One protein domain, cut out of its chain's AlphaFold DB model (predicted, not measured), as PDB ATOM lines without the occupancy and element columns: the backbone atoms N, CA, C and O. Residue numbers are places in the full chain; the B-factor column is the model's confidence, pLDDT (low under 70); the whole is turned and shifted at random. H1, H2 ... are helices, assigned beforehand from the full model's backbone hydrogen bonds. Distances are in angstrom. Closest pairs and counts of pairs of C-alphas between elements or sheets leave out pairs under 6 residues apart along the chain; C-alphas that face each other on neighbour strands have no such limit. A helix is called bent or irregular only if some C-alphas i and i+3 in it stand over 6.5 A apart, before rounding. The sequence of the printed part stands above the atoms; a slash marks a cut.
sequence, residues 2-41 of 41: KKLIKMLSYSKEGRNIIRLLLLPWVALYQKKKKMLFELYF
ATOM      1  N   LYS A   2     -13.318 -41.918 -24.426       69.62
ATOM      2  CA  LYS A   2     -12.604 -40.610 -24.395       69.62
ATOM      3  C   LYS A   2     -11.613 -40.411 -23.227       69.62
ATOM      4  O   LYS A   2     -10.607 -39.736 -23.405       69.62
ATOM      5  N   LYS A   3     -11.874 -40.987 -22.044       77.38
ATOM      6  CA  LYS A   3     -11.022 -40.823 -20.846       77.38
ATOM      7  C   LYS A   3      -9.689 -41.578 -20.952       77.38
ATOM      8  O   LYS A   3      -8.653 -41.006 -20.643       77.38
ATOM      9  N   LEU A   4      -9.718 -42.807 -21.475       72.75
ATOM     10  CA  LEU A   4      -8.529 -43.630 -21.735       72.75
ATOM     11  C   LEU A   4      -7.627 -43.002 -22.802       72.75
ATOM     12  O   LEU A   4      -6.430 -42.864 -22.588       72.75
ATOM     13  N   ILE A   5      -8.208 -42.533 -23.910       74.00
ATOM     14  CA  ILE A   5      -7.455 -41.861 -24.982       74.00
ATOM     15  C   ILE A   5      -6.808 -40.573 -24.462       74.00
ATOM     16  O   ILE A   5      -5.649 -40.299 -24.767       74.00
ATOM     17  N   LYS A   6      -7.520 -39.804 -23.625       76.75
ATOM     18  CA  LYS A   6      -6.942 -38.640 -22.942       76.75
ATOM     19  C   LYS A   6      -5.786 -39.052 -22.035       76.75
ATOM     20  O   LYS A   6      -4.708 -38.493 -22.174       76.75
ATOM     21  N   MET A   7      -5.963 -40.058 -21.177       79.25
ATOM     22  CA  MET A   7      -4.893 -40.571 -20.307       79.25
ATOM     23  C   MET A   7      -3.649 -41.003 -21.094       79.25
ATOM     24  O   MET A   7      -2.538 -40.613 -20.740       79.25
ATOM     25  N   LEU A   8      -3.830 -41.718 -22.206       72.44
ATOM     26  CA  LEU A   8      -2.731 -42.109 -23.089       72.44
ATOM     27  C   LEU A   8      -2.087 -40.896 -23.778       72.44
ATOM     28  O   LEU A   8      -0.877 -40.863 -23.950       72.44
ATOM     29  N   SER A   9      -2.859 -39.861 -24.107       70.69
ATOM     30  CA  SER A   9      -2.323 -38.627 -24.704       70.69
ATOM     31  C   SER A   9      -1.491 -37.795 -23.713       70.69
ATOM     32  O   SER A   9      -0.565 -37.084 -24.116       70.69
ATOM     33  N   TYR A  10      -1.785 -37.887 -22.411       79.06
ATOM     34  CA  TYR A  10      -1.027 -37.188 -21.367       79.06
ATOM     35  C   TYR A  10       0.264 -37.923 -20.975       79.06
ATOM     36  O   TYR A  10       1.274 -37.260 -20.724       79.06
ATOM     37  N   SER A  11       0.278 -39.262 -20.991       79.62
ATOM     38  CA  SER A  11       1.481 -40.053 -20.699       79.62
ATOM     39  C   SER A  11       2.473 -40.062 -21.868       79.62
ATOM     40  O   SER A  11       2.095 -40.181 -23.035       79.62
ATOM     41  N   LYS A  12       3.773 -39.969 -21.561       78.31
ATOM     42  CA  LYS A  12       4.857 -40.045 -22.556       78.31
ATOM     43  C   LYS A  12       4.815 -41.373 -23.323       78.31
ATOM     44  O   LYS A  12       5.018 -41.381 -24.535       78.31
ATOM     45  N   GLU A  13       4.479 -42.457 -22.632       78.56
ATOM     46  CA  GLU A  13       4.353 -43.798 -23.206       78.56
ATOM     47  C   GLU A  13       3.115 -43.918 -24.098       78.56
ATOM     48  O   GLU A  13       3.206 -44.401 -25.225       78.56
ATOM     49  N   GLY A  14       1.970 -43.394 -23.652       82.31
ATOM     50  CA  GLY A  14       0.737 -43.433 -24.437       82.31
ATOM     51  C   GLY A  14       0.819 -42.594 -25.719       82.31
ATOM     52  O   GLY A  14       0.349 -43.042 -26.765       82.31
ATOM     53  N   ARG A  15       1.514 -41.445 -25.696       79.56
ATOM     54  CA  ARG A  15       1.836 -40.683 -26.919       79.56
ATOM     55  C   ARG A  15       2.706 -41.483 -27.881       79.56
ATOM     56  O   ARG A  15       2.497 -41.402 -29.090       79.56
ATOM     57  N   ASN A  16       3.666 -42.249 -27.361       81.62
ATOM     58  CA  ASN A  16       4.531 -43.078 -28.189       81.62
ATOM     59  C   ASN A  16       3.744 -44.225 -28.838       81.62
ATOM     60  O   ASN A  16       3.896 -44.445 -30.033       81.62
ATOM     61  N   ILE A  17       2.833 -44.873 -28.104       81.50
ATOM     62  CA  ILE A  17       1.944 -45.920 -28.637       81.50
ATOM     63  C   ILE A  17       1.022 -45.359 -29.728       81.50
ATOM     64  O   ILE A  17       0.910 -45.945 -30.802       81.50
ATOM     65  N   ILE A  18       0.407 -44.194 -29.493       79.56
ATOM     66  CA  ILE A  18      -0.438 -43.517 -30.491       79.56
ATOM     67  C   ILE A  18       0.376 -43.187 -31.749       79.56
ATOM     68  O   ILE A  18      -0.082 -43.430 -32.866       79.56
ATOM     69  N   ARG A  19       1.602 -42.682 -31.586       76.44
ATOM     70  CA  ARG A  19       2.505 -42.387 -32.705       76.44
ATOM     71  C   ARG A  19       2.892 -43.657 -33.465       76.44
ATOM     72  O   ARG A  19       2.882 -43.643 -34.690       76.44
ATOM     73  N   LEU A  20       3.174 -44.745 -32.757       77.69
ATOM     74  CA  LEU A  20       3.556 -46.033 -33.338       77.69
ATOM     75  C   LEU A  20       2.401 -46.714 -34.077       77.69
ATOM     76  O   LEU A  20       2.649 -47.412 -35.048       77.69
ATOM     77  N   LEU A  21       1.153 -46.461 -33.676       76.81
ATOM     78  CA  LEU A  21      -0.052 -46.883 -34.403       76.81
ATOM     79  C   LEU A  21      -0.352 -45.998 -35.624       76.81
ATOM     80  O   LEU A  21      -0.807 -46.496 -36.652       76.81
ATOM     81  N   LEU A  22      -0.084 -44.693 -35.541       72.88
ATOM     82  CA  LEU A  22      -0.293 -43.755 -36.651       72.88
ATOM     83  C   LEU A  22       0.761 -43.898 -37.757       72.88
ATOM     84  O   LEU A  22       0.435 -43.740 -38.931       72.88
ATOM     85  N   LEU A  23       2.008 -44.219 -37.408       71.94
ATOM     86  CA  LEU A  23       3.107 -44.419 -38.358       71.94
ATOM     87  C   LEU A  23       2.804 -45.450 -39.466       71.94
ATOM     88  O   LEU A  23       2.947 -45.098 -40.638       71.94
ATOM     89  N   PRO A  24       2.349 -46.684 -39.167       71.81
ATOM     90  CA  PRO A  24       2.007 -47.656 -40.197       71.81
ATOM     91  C   PRO A  24       0.795 -47.209 -41.014       71.81
ATOM     92  O   PRO A  24       0.766 -47.451 -42.215       71.81
ATOM     93  N   TRP A  25      -0.168 -46.494 -40.421       69.31
ATOM     94  CA  TRP A  25      -1.301 -45.951 -41.175       69.31
ATOM     95  C   TRP A  25      -0.859 -44.909 -42.207       69.31
ATOM     96  O   TRP A  25      -1.262 -44.976 -43.367       69.31
ATOM     97  N   VAL A  26       0.018 -43.982 -41.815       71.31
ATOM     98  CA  VAL A  26       0.588 -42.976 -42.724       71.31
ATOM     99  C   VAL A  26       1.427 -43.645 -43.815       71.31
ATOM    100  O   VAL A  26       1.274 -43.308 -44.988       71.31
ATOM    101  N   ALA A  27       2.243 -44.641 -43.463       71.12
ATOM    102  CA  ALA A  27       3.048 -45.387 -44.429       71.12
ATOM    103  C   ALA A  27       2.180 -46.165 -45.438       71.12
ATOM    104  O   ALA A  27       2.428 -46.114 -46.645       71.12
ATOM    105  N   LEU A  28       1.123 -46.839 -44.973       70.06
ATOM    106  CA  LEU A  28       0.172 -47.551 -45.834       70.06
ATOM    107  C   LEU A  28      -0.627 -46.588 -46.720       70.06
ATOM    108  O   LEU A  28      -0.838 -46.873 -47.901       70.06
ATOM    109  N   TYR A  29      -1.032 -45.437 -46.184       72.25
ATOM    110  CA  TYR A  29      -1.717 -44.393 -46.943       72.25
ATOM    111  C   TYR A  29      -0.825 -43.819 -48.049       72.25
ATOM    112  O   TYR A  29      -1.260 -43.680 -49.194       72.25
ATOM    113  N   GLN A  30       0.443 -43.546 -47.738       69.94
ATOM    114  CA  GLN A  30       1.409 -43.039 -48.708       69.94
ATOM    115  C   GLN A  30       1.720 -44.077 -49.795       69.94
ATOM    116  O   GLN A  30       1.753 -43.720 -50.972       69.94
ATOM    117  N   LYS A  31       1.853 -45.364 -49.438       72.50
ATOM    118  CA  LYS A  31       2.031 -46.460 -50.408       72.50
ATOM    119  C   LYS A  31       0.829 -46.596 -51.345       72.50
ATOM    120  O   LYS A  31       1.017 -46.690 -52.554       72.50
ATOM    121  N   LYS A  32      -0.400 -46.542 -50.813       69.62
ATOM    122  CA  LYS A  32      -1.623 -46.560 -51.633       69.62
ATOM    123  C   LYS A  32      -1.707 -45.360 -52.569       69.62
ATOM    124  O   LYS A  32      -2.043 -45.550 -53.729       69.62
ATOM    125  N   LYS A  33      -1.382 -44.149 -52.102       66.75
ATOM    126  CA  LYS A  33      -1.348 -42.953 -52.960       66.75
ATOM    127  C   LYS A  33      -0.329 -43.074 -54.087       66.75
ATOM    128  O   LYS A  33      -0.646 -42.697 -55.206       66.75
ATOM    129  N   LYS A  34       0.864 -43.605 -53.801       65.81
ATOM    130  CA  LYS A  34       1.905 -43.809 -54.816       65.81
ATOM    131  C   LYS A  34       1.469 -44.822 -55.877       65.81
ATOM    132  O   LYS A  34       1.569 -44.525 -57.055       65.81
ATOM    133  N   MET A  35       0.882 -45.942 -55.450       64.81
ATOM    134  CA  MET A  35       0.313 -46.949 -56.353       64.81
ATOM    135  C   MET A  35      -0.837 -46.386 -57.200       64.81
ATOM    136  O   MET A  35      -0.943 -46.696 -58.376       64.81
ATOM    137  N   LEU A  36      -1.690 -45.536 -56.619       60.69
ATOM    138  CA  LEU A  36      -2.749 -44.845 -57.360       60.69
ATOM    139  C   LEU A  36      -2.171 -43.881 -58.400       60.69
ATOM    140  O   LEU A  36      -2.689 -43.807 -59.502       60.69
ATOM    141  N   PHE A  37      -1.098 -43.166 -58.068       59.50
ATOM    142  CA  PHE A  37      -0.443 -42.251 -59.000       59.50
ATOM    143  C   PHE A  37       0.247 -42.998 -60.155       59.50
ATOM    144  O   PHE A  37       0.150 -42.560 -61.292       59.50
ATOM    145  N   GLU A  38       0.871 -44.148 -59.879       59.88
ATOM    146  CA  GLU A  38       1.469 -45.033 -60.896       59.88
ATOM    147  C   GLU A  38       0.435 -45.712 -61.808       59.88
ATOM    148  O   GLU A  38       0.777 -46.111 -62.908       59.88
ATOM    149  N   LEU A  39      -0.819 -45.866 -61.373       60.56
ATOM    150  CA  LEU A  39      -1.873 -46.495 -62.181       60.56
ATOM    151  C   LEU A  39      -2.581 -45.499 -63.117       60.56
ATOM    152  O   LEU A  39      -3.278 -45.909 -64.040       60.56
ATOM    153  N   TYR A  40      -2.432 -44.199 -62.852       55.81
ATOM    154  CA  TYR A  40      -3.024 -43.110 -63.635       55.81
ATOM    155  C   TYR A  40      -2.063 -42.501 -64.672       55.81
ATOM    156  O   TYR A  40      -2.503 -41.651 -65.447       55.81
ATOM    157  N   PHE A  41      -0.787 -42.897 -64.677       48.84
ATOM    158  CA  PHE A  41       0.257 -42.404 -65.583       48.84
ATOM    159  C   PHE A  41       0.808 -43.553 -66.426       48.84
ATOM    160  O   PHE A  41       1.047 -43.330 -67.633       48.84
TER     161      PHE A  41
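AT A GLANCE: This is residues 2 to 41 of the 41 residues of an uncharacterized protein of Helicobacter pylori FD430 (UniProt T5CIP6). Two helices meet near their ends as an L: a short foot, H1, and a long straight shaft, H2, which makes the longest axis. Residues 19 to 41, of which 19 to 39 belong to H2, stick out from the corner with no other part beside them. The printed part has 40 residues with two named helices, H1 then H2, and no named strand, and its class is all helix. It is extended, with a radius of gyration of the C-alphas of 15.2 A, and the C-alphas span 45 by 17 by 8 A along their three main axes.

IN THESE COORDINATES: H1 runs from Lys 2 to Tyr 10, 9 residues, and begins with C-alpha 2 at (-12.604, -40.610, -24.395). Its first and last C-alphas are 12.4 A apart. Ser 11 is the one residue between the helices. H2 runs from Lys 12, with its C-alpha at (4.857, -40.045, -22.556), to Leu 39, with its C-alpha at (-1.873, -46.495, -62.181). It has 28 residues and measures 40.7 A from first to last C-alpha. H2 is neither bent nor irregular, but only just: C-alphas 21 and 24 are 6.2 A apart.

HOW THE PARTS SIT: H1 and H2 touch only at the corner by their tight link, with 6 pairs of C-alphas within 8 A. The closest C-alphas of the two helices are those of Leu 8 and Gly 14, 3.9 A apart. H2 touches H1 with residues 14 to 18 alone. Their lines are about perpendicular, at 82 degrees, and their centres are 21.0 A apart. In H1 every O i to N i+4 pair is within hydrogen-bond range; in H2 22 of 24 are.

THE WHOLE: The outline is a rod, and the two C-alphas farthest apart, those of Lys 3 and Phe 41, are 46.2 A apart. The printed part has no cut, and it ends at Phe 41, the chain's last residue. The mean pLDDT of the printed part is 71.7; residue 2, residue 25, residue 30 and residues 32 to 41 are under 70.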